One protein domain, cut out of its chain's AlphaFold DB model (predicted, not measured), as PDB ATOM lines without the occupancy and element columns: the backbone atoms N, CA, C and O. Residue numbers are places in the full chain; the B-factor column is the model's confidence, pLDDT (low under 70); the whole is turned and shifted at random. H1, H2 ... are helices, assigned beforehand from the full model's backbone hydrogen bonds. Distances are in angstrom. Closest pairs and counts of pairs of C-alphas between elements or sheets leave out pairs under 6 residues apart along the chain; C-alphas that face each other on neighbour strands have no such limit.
ATOM      1  N   ARG A  21     127.697 128.037 162.375       98.00
ATOM      2  CA  ARG A  21     126.491 127.985 161.532       98.00
ATOM      3  C   ARG A  21     125.607 126.773 161.838       98.00
ATOM      4  O   ARG A  21     124.401 126.839 161.622       98.00
ATOM      5  N   SER A  22     126.180 125.688 162.359       97.62
ATOM      6  CA  SER A  22     125.460 124.450 162.687       97.62
ATOM      7  C   SER A  22     124.781 124.463 164.063       97.62
ATOM      8  O   SER A  22     124.018 123.548 164.377       97.62
ATOM      9  N   ILE A  23     125.027 125.496 164.881       97.25
ATOM     10  CA  ILE A  23     124.402 125.652 166.200       97.25
ATOM     11  C   ILE A  23     122.883 125.733 166.030       97.25
ATOM     12  O   ILE A  23     122.378 126.537 165.239       97.25
ATOM     13  N   LYS A  24     122.151 124.905 166.779       97.94
ATOM     14  CA  LYS A  24     120.688 124.915 166.784       97.94
ATOM     15  C   LYS A  24     120.170 126.101 167.583       97.94
ATOM     16  O   LYS A  24     120.571 126.298 168.724       97.94
ATOM     17  N   LEU A  25     119.218 126.838 167.023       97.00
ATOM     18  CA  LEU A  25     118.613 127.985 167.705       97.00
ATOM     19  C   LEU A  25     117.783 127.586 168.929       97.00
ATOM     20  O   LEU A  25     117.638 128.386 169.842       97.00
ATOM     21  N   THR A  26     117.277 126.350 168.976       96.38
ATOM     22  CA  THR A  26     116.560 125.812 170.148       96.38
ATOM     23  C   THR A  26     117.445 125.661 171.378       96.38
ATOM     24  O   THR A  26     116.924 125.595 172.487       96.38
ATOM     25  N   ASP A  27     118.762 125.591 171.182       96.19
ATOM     26  CA  ASP A  27     119.741 125.357 172.243       96.19
ATOM     27  C   ASP A  27     120.384 126.682 172.703       96.19
ATOM     28  O   ASP A  27     121.289 126.685 173.535       96.19
ATOM     29  N   VAL A  28     119.931 127.812 172.144       95.94
ATOM     30  CA  VAL A  28     120.478 129.151 172.369       95.94
ATOM     31  C   VAL A  28     119.405 130.041 172.981       95.94
ATOM     32  O   VAL A  28     118.339 130.240 172.400       95.94
ATOM     33  N   ASP A  29     119.711 130.654 174.124       96.25
ATOM     34  CA  ASP A  29     118.907 131.760 174.632       96.25
ATOM     35  C   ASP A  29     119.240 133.038 173.851       96.25
ATOM     36  O   ASP A  29     120.238 133.710 174.101       96.25
ATOM     37  N   LEU A  30     118.394 133.376 172.876       95.75
ATOM     38  CA  LEU A  30     118.560 134.579 172.055       95.75
ATOM     39  C   LEU A  30     118.264 135.884 172.814       95.75
ATOM     40  O   LEU A  30     118.434 136.955 172.236       95.75
ATOM     41  N   SER A  31     117.800 135.821 174.066       94.69
ATOM     42  CA  SER A  31     117.676 136.998 174.935       94.69
ATOM     43  C   SER A  31     118.967 137.308 175.703       94.69
ATOM     44  O   SER A  31     119.172 138.452 176.112       94.69
ATOM     45  N   ASP A  32     119.875 136.333 175.819       96.62
ATOM     46  CA  ASP A  32     121.198 136.513 176.405       96.62
ATOM     47  C   ASP A  32     122.197 137.043 175.363       96.62
ATOM     48  O   ASP A  32     122.679 136.335 174.471       96.62
ATOM     49  N   MET A  33     122.531 138.329 175.486       95.31
ATOM     50  CA  MET A  33     123.426 139.007 174.548       95.31
ATOM     51  C   MET A  33     124.883 138.552 174.658       95.31
ATOM     52  O   MET A  33     125.607 138.660 173.664       95.31
ATOM     53  N   ASP A  34     125.308 137.995 175.795       97.50
ATOM     54  CA  ASP A  34     126.656 137.439 175.930       97.50
ATOM     55  C   ASP A  34     126.775 136.147 175.111       97.50
ATOM     56  O   ASP A  34     127.726 135.981 174.338       97.50
ATOM     57  N   THR A  35     125.757 135.281 175.178       96.56
ATOM     58  CA  THR A  35     125.655 134.086 174.328       96.56
ATOM     59  C   THR A  35     125.616 134.455 172.841       96.56
ATOM     60  O   THR A  35     126.388 133.913 172.041       96.56
ATOM     61  N   VAL A  36     124.777 135.421 172.448       97.06
ATOM     62  CA  VAL A  36     124.691 135.896 171.054       97.06
ATOM     63  C   VAL A  36     126.036 136.443 170.566       97.06
ATOM     64  O   VAL A  36     126.469 136.122 169.455       97.06
ATOM     65  N   GLN A  37     126.730 137.233 171.387       97.62
ATOM     66  CA  GLN A  37     128.047 137.775 171.054       97.62
ATOM     67  C   GLN A  37     129.108 136.667 170.938       97.62
ATOM     68  O   GLN A  37     129.959 136.727 170.043       97.62
ATOM     69  N   GLY A  38     129.029 135.633 171.778       97.44
ATOM     70  CA  GLY A  38     129.870 134.440 171.700       97.44
ATOM     71  C   GLY A  38     129.715 133.699 170.370       97.44
ATOM     72  O   GLY A  38     130.716 133.418 169.707       97.44
ATOM     73  N   ILE A  39     128.477 133.454 169.928       97.44
ATOM     74  CA  ILE A  39     128.179 132.847 168.616       97.44
ATOM     75  C   ILE A  39     128.687 133.746 167.486       97.44
ATOM     76  O   ILE A  39     129.403 133.292 166.594       97.44
ATOM     77  N   ARG A  40     128.384 135.047 167.552       97.56
ATOM     78  CA  ARG A  40     128.801 136.037 166.552       97.56
ATOM     79  C   ARG A  40     130.315 136.075 166.350       97.56
ATOM     80  O   ARG A  40     130.761 136.229 165.219       97.56
ATOM     81  N   SER A  41     131.099 135.943 167.420       97.19
ATOM     82  CA  SER A  41     132.567 135.980 167.352       97.19
ATOM     83  C   SER A  41     133.192 134.770 166.645       97.19
ATOM     84  O   SER A  41     134.324 134.857 166.176       97.19
ATOM     85  N   GLN A  42     132.452 133.662 166.550       96.88
ATOM     86  CA  GLN A  42     132.867 132.437 165.862       96.88
ATOM     87  C   GLN A  42     132.450 132.418 164.383       96.88
ATOM     88  O   GLN A  42     132.914 131.572 163.621       96.88
ATOM     89  N   LEU A  43     131.579 133.340 163.968       96.88
ATOM     90  CA  LEU A  43     131.175 133.522 162.578       96.88
ATOM     91  C   LEU A  43     132.168 134.423 161.831       96.88
ATOM     92  O   LEU A  43     132.928 135.192 162.426       96.88
ATOM     93  N   SER A  44     132.122 134.387 160.496       96.75
ATOM     94  CA  SER A  44     132.794 135.411 159.689       96.75
ATOM     95  C   SER A  44     132.240 136.802 160.029       96.75
ATOM     96  O   SER A  44     131.093 136.935 160.453       96.75
ATOM     97  N   ALA A  45     133.020 137.865 159.810       96.50
ATOM     98  CA  ALA A  45     132.581 139.225 160.136       96.50
ATOM     99  C   ALA A  45     131.238 139.606 159.474       96.50
ATOM    100  O   ALA A  45     130.417 140.285 160.091       96.50
ATOM    101  N   ASN A  46     131.006 139.143 158.239       97.56
ATOM    102  CA  ASN A  46     129.760 139.373 157.510       97.56
ATOM    103  C   ASN A  46     128.595 138.562 158.097       97.56
ATOM    104  O   ASN A  46     127.558 139.131 158.433       97.56
ATOM    105  N   ASP A  47     128.786 137.254 158.285       98.38
ATOM    106  CA  ASP A  47     127.761 136.370 158.853       98.38
ATOM    107  C   ASP A  47     127.379 136.785 160.273       98.38
ATOM    108  O   ASP A  47     126.204 136.809 160.622       98.38
ATOM    109  N   GLY A  48     128.360 137.186 161.082       97.88
ATOM    110  CA  GLY A  48     128.130 137.677 162.431       97.88
ATOM    111  C   GLY A  48     127.302 138.966 162.470       97.88
ATOM    112  O   GLY A  48     126.514 139.160 163.394       97.88
ATOM    113  N   ALA A  49     127.443 139.849 161.477       97.75
ATOM    114  CA  ALA A  49     126.600 141.040 161.362       97.75
ATOM    115  C   ALA A  49     125.158 140.686 160.954       97.75
ATOM    116  O   ALA A  49     124.211 141.232 161.518       97.75
ATOM    117  N   ILE A  50     124.989 139.747 160.020       98.31
ATOM    118  CA  ILE A  50     123.670 139.283 159.570       98.31
ATOM    119  C   ILE A  50     122.946 138.537 160.696       98.31
ATOM    120  O   ILE A  50     121.775 138.798 160.955       98.31
ATOM    121  N   PHE A  51     123.648 137.665 161.419       98.44
ATOM    122  CA  PHE A  51     123.093 136.977 162.580       98.44
ATOM    123  C   PHE A  51     122.662 137.962 163.676       98.44
ATOM    124  O   PHE A  51     121.582 137.824 164.241       98.44
ATOM    125  N   ALA A  52     123.440 139.014 163.940       97.38
ATOM    126  CA  ALA A  52     123.008 140.061 164.865       97.38
ATOM    127  C   ALA A  52     121.720 140.764 164.386       97.38
ATOM    128  O   ALA A  52     120.832 141.035 165.192       97.38
ATOM    129  N   ASN A  53     121.585 141.020 163.078       96.94
ATOM    130  CA  ASN A  53     120.363 141.586 162.501       96.94
ATOM    131  C   ASN A  53     119.161 140.640 162.675       96.94
ATOM    132  O   ASN A  53     118.088 141.098 163.067       96.94
ATOM    133  N   TYR A  54     119.353 139.331 162.471       98.06
ATOM    134  CA  TYR A  54     118.352 138.304 162.776       98.06
ATOM    135  C   TYR A  54     117.863 138.407 164.224       98.06
ATOM    136  O   TYR A  54     116.665 138.567 164.462       98.06
ATOM    137  N   VAL A  55     118.791 138.369 165.185       97.44
ATOM    138  CA  VAL A  55     118.467 138.396 166.618       97.44
ATOM    139  C   VAL A  55     117.682 139.656 166.972       97.44
ATOM    140  O   VAL A  55     116.661 139.569 167.644       97.44
ATOM    141  N   VAL A  56     118.109 140.822 166.483       96.44
ATOM    142  CA  VAL A  56     117.483 142.101 166.839       96.44
ATOM    143  C   VAL A  56     116.135 142.309 166.149       96.44
ATOM    144  O   VAL A  56     115.215 142.814 166.786       96.44
ATOM    145  N   LYS A  57     115.984 141.966 164.868       96.00
ATOM    146  CA  LYS A  57     114.777 142.334 164.103       96.00
ATOM    147  C   LYS A  57     113.782 141.205 163.913       96.00
ATOM    148  O   LYS A  57     112.593 141.475 163.771       96.00
ATOM    149  N   HIS A  58     114.249 139.965 163.871       95.38
ATOM    150  CA  HIS A  58     113.452 138.837 163.394       95.38
ATOM    151  C   HIS A  58     113.210 137.767 164.459       95.38
ATOM    152  O   HIS A  58     112.291 136.963 164.300       95.38
ATOM    153  N   SER A  59     113.972 137.771 165.558       94.75
ATOM    154  CA  SER A  59     113.662 136.936 166.718       94.75
ATOM    155  C   SER A  59     112.394 137.426 167.419       94.75
ATOM    156  O   SER A  59     112.273 138.606 167.750       94.75
ATOM    157  N   LEU A  60     111.481 136.498 167.723       93.50
ATOM    158  CA  LEU A  60     110.246 136.776 168.468       93.50
ATOM    159  C   LEU A  60     110.500 137.270 169.899       93.50
ATOM    160  O   LEU A  60     109.635 137.905 170.492       93.50
ATOM    161  N   THR A  61     111.674 136.973 170.458       92.88
ATOM    162  CA  THR A  61     112.068 137.402 171.808       92.88
ATOM    163  C   THR A  61     112.653 138.813 171.842       92.88
ATOM    164  O   THR A  61     112.909 139.341 172.923       92.88
ATOM    165  N   SER A  62     112.880 139.440 170.684       94.81
ATOM    166  CA  SER A  62     113.479 140.769 170.618       94.81
ATOM    167  C   SER A  62     112.473 141.876 170.913       94.81
ATOM    168  O   SER A  62     111.383 141.924 170.345       94.81
ATOM    169  N   ALA A  63     112.900 142.865 171.702       93.12
ATOM    170  CA  ALA A  63     112.154 144.107 171.904       93.12
ATOM    171  C   ALA A  63     112.005 144.946 170.615       93.12
ATOM    172  O   ALA A  63     111.177 145.849 170.561       93.12
ATOM    173  N   SER A  64     112.815 144.676 169.586       94.44
ATOM    174  CA  SER A  64     112.783 145.350 168.276       94.44
ATOM    175  C   SER A  64     112.259 144.450 167.154       94.44
ATOM    176  O   SER A  64     112.579 144.668 165.984       94.44
ATOM    177  N   PHE A  65     111.463 143.435 167.499       95.44
ATOM    178  CA  PHE A  65     110.848 142.545 166.523       95.44
ATOM    179  C   PHE A  65     110.021 143.324 165.486       95.44
ATOM    180  O   PHE A  65     109.169 144.143 165.829       95.44
ATOM    181  N   CYS A  66     110.244 143.048 164.199       91.69
ATOM    182  CA  CYS A  66     109.616 143.770 163.090       91.69
ATOM    183  C   CYS A  66     108.156 143.365 162.810       91.69
ATOM    184  O   CYS A  66     107.574 143.796 161.813       91.69
ATOM    185  N   GLY A  67     107.570 142.500 163.640       93.50
ATOM    186  CA  GLY A  67     106.216 141.972 163.460       93.50
ATOM    187  C   GLY A  67     106.116 140.779 162.504       93.50
ATOM    188  O   GLY A  67     105.049 140.179 162.415       93.50
ATOM    189  N   HIS A  68     107.206 140.401 161.826       93.06
ATOM    190  CA  HIS A  68     107.212 139.343 160.813       93.06
ATOM    191  C   HIS A  68     108.309 138.307 161.102       93.06
ATOM    192  O   HIS A  68     109.497 138.624 160.976       93.06
ATOM    193  N   PRO A  69     107.948 137.069 161.493       92.94
ATOM    194  CA  PRO A  69     108.936 136.025 161.713       92.94
ATOM    195  C   PRO A  69     109.541 135.591 160.377       92.94
ATOM    196  O   PRO A  69     108.846 135.507 159.362       92.94
ATOM    197  N   LEU A  70     110.837 135.283 160.380       96.00
ATOM    198  CA  LEU A  70     111.472 134.663 159.224       96.00
ATOM    199  C   LEU A  70     111.154 133.174 159.193       96.00
ATOM    200  O   LEU A  70     111.364 132.465 160.178       96.00
ATOM    201  N   VAL A  71     110.665 132.724 158.043       97.12
ATOM    202  CA  VAL A  71     110.315 131.333 157.776       97.12
ATOM    203  C   VAL A  71     110.890 130.899 156.433       97.12
ATOM    204  O   VAL A  71     111.094 131.723 155.541       97.12
ATOM    205  N   ASP A  72     111.163 129.607 156.308       96.25
ATOM    206  CA  ASP A  72     111.563 128.967 155.062       96.25
ATOM    207  C   ASP A  72     110.386 128.900 154.053       96.25
ATOM    208  O   ASP A  72     109.247 129.246 154.390       96.25
ATOM    209  N   PRO A  73     110.609 128.430 152.810       95.62
ATOM    210  CA  PRO A  73     109.542 128.289 151.813       95.62
ATOM    211  C   PRO A  73     108.390 127.353 152.213       95.62
ATOM    212  O   PRO A  73     107.331 127.393 151.590       95.62
ATOM    213  N   ASN A  74     108.580 126.508 153.227       96.81
ATOM    214  CA  ASN A  74     107.557 125.608 153.756       96.81
ATOM    215  C   ASN A  74     106.832 126.202 154.980       96.81
ATOM    216  O   ASN A  74     105.961 125.543 155.549       96.81
ATOM    217  N   GLY A  75     107.182 127.424 155.394       96.69
ATOM    218  CA  GLY A  75     106.593 128.114 156.538       96.69
ATOM    219  C   GLY A  75     107.203 127.748 157.894       96.69
ATOM    220  O   GLY A  75     106.611 128.084 158.922       96.69
ATOM    221  N   TYR A  76     108.360 127.082 157.939       97.56
ATOM    222  CA  TYR A  76     109.027 126.722 159.193       97.56
ATOM    223  C   TYR A  76     110.068 127.763 159.622       97.56
ATOM    224  O   TYR A  76     110.769 128.313 158.774       97.56
ATOM    225  N   PRO A  77     110.227 128.017 160.935       96.81
ATOM    226  CA  PRO A  77     111.291 128.882 161.435       96.81
ATOM    227  C   PRO A  77     112.677 128.253 161.200       96.81
ATOM    228  O   PRO A  77     112.782 127.021 161.134       96.81
ATOM    229  N   PRO A  78     113.750 129.068 161.132       97.81
ATOM    230  CA  PRO A  78     115.106 128.545 161.035       97.81
ATOM    231  C   PRO A  78     115.434 127.692 162.262       97.81
ATOM    232  O   PRO A  78     115.140 128.057 163.401       97.81
ATOM    233  N   LYS A  79     116.065 126.544 162.034       98.00
ATOM    234  CA  LYS A  79     116.497 125.604 163.074       98.00
ATOM    235  C   LYS A  79     117.918 125.881 163.527       98.00
ATOM    236  O   LYS A  79     118.273 125.535 164.651       98.00
ATOM    237  N   THR A  80     118.730 126.478 162.659       98.50
ATOM    238  CA  THR A  80     120.152 126.733 162.904       98.50
ATOM    239  C   THR A  80     120.512 128.199 162.699       98.50
ATOM    240  O   THR A  80     119.791 128.953 162.042       98.50
ATOM    241  N   VAL A  81     121.661 128.597 163.244       98.25
ATOM    242  CA  VAL A  81     122.261 129.917 163.002       98.25
ATOM    243  C   VAL A  81     122.483 130.154 161.503       98.25
ATOM    244  O   VAL A  81     122.193 131.240 161.007       98.25
ATOM    245  N   GLY A  82     122.942 129.138 160.763       98.38
ATOM    246  CA  GLY A  82     123.155 129.216 159.316       98.38
ATOM    247  C   GLY A  82     121.869 129.497 158.535       98.38
ATOM    248  O   GLY A  82     121.840 130.422 157.726       98.38
ATOM    249  N   GLU A  83     120.793 128.765 158.834       98.38
ATOM    250  CA  GLU A  83     119.477 128.988 158.216       98.38
ATOM    251  C   GLU A  83     118.931 130.386 158.541       98.38
ATOM    252  O   GLU A  83     118.399 131.072 157.671       98.38
ATOM    253  N   ALA A  84     119.108 130.856 159.779       98.38
ATOM    254  CA  ALA A  84     118.680 132.194 160.179       98.38
ATOM    255  C   ALA A  84     119.420 133.303 159.420       98.38
ATOM    256  O   ALA A  84     118.803 134.286 159.002       98.38
ATOM    257  N   ILE A  85     120.728 133.136 159.203       98.56
ATOM    258  CA  ILE A  85     121.540 134.044 158.385       98.56
ATOM    259  C   ILE A  85     121.020 134.065 156.947       98.56
ATOM    260  O   ILE A  85     120.790 135.141 156.400       98.56
ATOM    261  N   GLU A  86     120.801 132.898 156.341       98.44
ATOM    262  CA  GLU A  86     120.334 132.783 154.955       98.44
ATOM    263  C   GLU A  86     118.970 133.448 154.752       98.44
ATOM    264  O   GLU A  86     118.814 134.265 153.843       98.44
ATOM    265  N   LEU A  87     118.010 133.193 155.645       98.25
ATOM    266  CA  LEU A  87     116.702 133.847 155.593       98.25
ATOM    267  C   LEU A  87     116.799 135.364 155.790       98.25
ATOM    268  O   LEU A  87     116.074 136.121 155.142       98.25
ATOM    269  N   THR A  88     117.709 135.824 156.650       98.19
ATOM    270  CA  THR A  88     117.916 137.261 156.885       98.19
ATOM    271  C   THR A  88     118.507 137.947 155.659       98.19
ATOM    272  O   THR A  88     118.075 139.042 155.320       98.19
ATOM    273  N   ILE A  89     119.432 137.300 154.940       98.06
ATOM    274  CA  ILE A  89     119.974 137.824 153.674       98.06
ATOM    275  C   ILE A  89     118.855 138.028 152.655       98.06
ATOM    276  O   ILE A  89     118.786 139.087 152.028       98.06
ATOM    277  N   VAL A  90     117.995 137.019 152.484       97.00
ATOM    278  CA  VAL A  90     116.877 137.083 151.534       97.00
ATOM    279  C   VAL A  90     115.945 138.233 151.904       97.00
ATOM    280  O   VAL A  90     115.686 139.096 151.066       97.00
ATOM    281  N   ARG A  91     115.535 138.322 153.176       95.75
ATOM    282  CA  ARG A  91     114.665 139.405 153.650       95.75
ATOM    283  C   ARG A  91     115.298 140.786 153.486       95.75
ATOM    284  O   ARG A  91     114.663 141.692 152.964       95.75
ATOM    285  N   ASP A  92     116.555 140.961 153.882       94.50
ATOM    286  CA  ASP A  92     117.243 142.251 153.765       94.50
ATOM    287  C   ASP A  92     117.380 142.695 152.296       94.50
ATOM    288  O   ASP A  92     117.392 143.901 152.004       94.50
ATOM    289  N   ALA A  93     117.504 141.742 151.366       95.50
ATOM    290  CA  ALA A  93     117.522 142.007 149.932       95.50
ATOM    291  C   ALA A  93     116.139 142.427 149.410       95.50
ATOM    292  O   ALA A  93     116.064 143.409 148.669       95.50
ATOM    293  N   GLU A  94     115.069 141.749 149.831       94.12
ATOM    294  CA  GLU A  94     113.677 142.116 149.531       94.12
ATOM    295  C   GLU A  94     113.358 143.521 150.050       94.12
ATOM    296  O   GLU A  94     113.030 144.410 149.264       94.12
ATOM    297  N   ASP A  95     113.601 143.778 151.334       92.19
ATOM    298  CA  ASP A  95     113.375 145.080 151.961       92.19
ATOM    299  C   ASP A  95     114.169 146.194 151.258       92.19
ATOM    300  O   ASP A  95     113.746 147.350 151.150       92.19
ATOM    301  N   ARG A  96     115.386 145.883 150.793       93.38
ATOM    302  CA  ARG A  96     116.197 146.829 150.022       93.38
ATOM    303  C   ARG A  96     115.587 147.081 148.649       93.38
ATOM    304  O   ARG A  96     115.550 148.242 148.240       93.38
ATOM    305  N   ALA A  97     115.137 146.042 147.955       93.25
ATOM    306  CA  ALA A  97     114.476 146.164 146.664       93.25
ATOM    307  C   ALA A  97     113.192 146.995 146.785       93.25
ATOM    308  O   ALA A  97     113.002 147.921 146.000       93.25
ATOM    309  N   GLU A  98     112.387 146.765 147.822       92.12
ATOM    310  CA  GLU A  98     111.194 147.555 148.132       92.12
ATOM    311  C   GLU A  98     111.532 149.022 148.397       92.12
ATOM    312  O   GLU A  98     110.938 149.913 147.793       92.12
ATOM    313  N   ARG A  99     112.544 149.309 149.228       91.62
ATOM    314  CA  ARG A  99     112.991 150.693 149.472       91.62
ATOM    315  C   ARG A  99     113.485 151.385 148.205       91.62
ATOM    316  O   ARG A  99     113.275 152.586 148.048       91.62
ATOM    317  N   ILE A 100     114.170 150.667 147.319       92.19
ATOM    318  CA  ILE A 100     114.626 151.213 146.034       92.19
ATOM    319  C   ILE A 100     113.425 151.464 145.118       92.19
ATOM    320  O   ILE A 100     113.315 152.551 144.553       92.19
ATOM    321  N   ALA A 101     112.502 150.507 145.022       87.88
ATOM    322  CA  ALA A 101     111.278 150.635 144.240       87.88
ATOM    323  C   ALA A 101     110.406 151.798 144.739       87.88
ATOM    324  O   ALA A 101     109.878 152.550 143.925       87.88
ATOM    325  N   ALA A 102     110.329 152.013 146.053       87.31
ATOM    326  CA  ALA A 102     109.618 153.135 146.664       87.31
ATOM    327  C   ALA A 102     110.276 154.497 146.377       87.31
ATOM    328  O   ALA A 102     109.595 155.518 146.345       87.31
ATOM    329  N   ARG A 103     111.595 154.526 146.145       89.62
ATOM    330  CA  ARG A 103     112.352 155.739 145.784       89.62
ATOM    331  C   ARG A 103     112.373 156.022 144.284       89.62
ATOM    332  O   ARG A 103     112.991 157.007 143.876       89.62
ATOM    333  N   ARG A 104     111.754 155.178 143.449       91.06
ATOM    334  CA  ARG A 104     111.716 155.426 142.006       91.06
ATOM    335  C   ARG A 104     111.024 156.768 141.736       91.06
ATOM    336  O   ARG A 104     110.015 157.061 142.383       91.06
TER     337      ARG A 104
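Overview. This is residues 21 to 104 of the 171 residues of an uncharacterized protein of Altererythrobacter salegens (UniProt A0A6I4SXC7). The long helix H3 crosses H2 nearly at right angles, and its far end, residues 93 to 102, sticks out as an arm from a compact body. In that body H1 and H2 form a helical hairpin, and a long loop, residues 59 to 80, leads from H2 to H3. The printed part has 84 residues with three named helices, H1, H2, H3 in chain order, and no named strand: all helix. It is compact, with a radius of gyration of the C-alphas of 13.0 A and spans of 42 by 28 by 24 A.

Arrangement. H3, residues 81 to 102, touches H2, residues 45 to 58, with residues 81 to 89 alone, about perpendicular at 76 degrees; the closest C-alphas, of Phe 51 and Ile 85, are 5.3 A apart. H2 with residues 47 to 52 alone touches H1, residues 33 to 42, at a shallow tilt of 30 degrees, opposite ways, a hairpin; the closest C-alphas, of Arg 40 and Gly 48, are 4.5 A apart. H1 and H3 are apart. Every O i to N i+4 pair is within hydrogen-bond range in H2 and H3, and 5 of 6 in H1.

Along the chain. H3 is 31.1 A long, from C-alpha 81 at (122.261, 129.917, 163.002) to C-alpha 102 at (109.618, 153.135, 146.664). H2 measures 19.4 A and H1 14.4 A; H1 begins at C-alpha 33, (123.426, 139.007, 174.548).

Size, cuts and confidence. The C-alphas of Asp 27 and Arg 104, the two farthest apart, are 43.4 A apart. Residues 93 to 104 stand free. The link from H1 to H2 is tight, that from H2 to H3 long. The printed part has no cut, and no printed residue is under 70 in pLDDT.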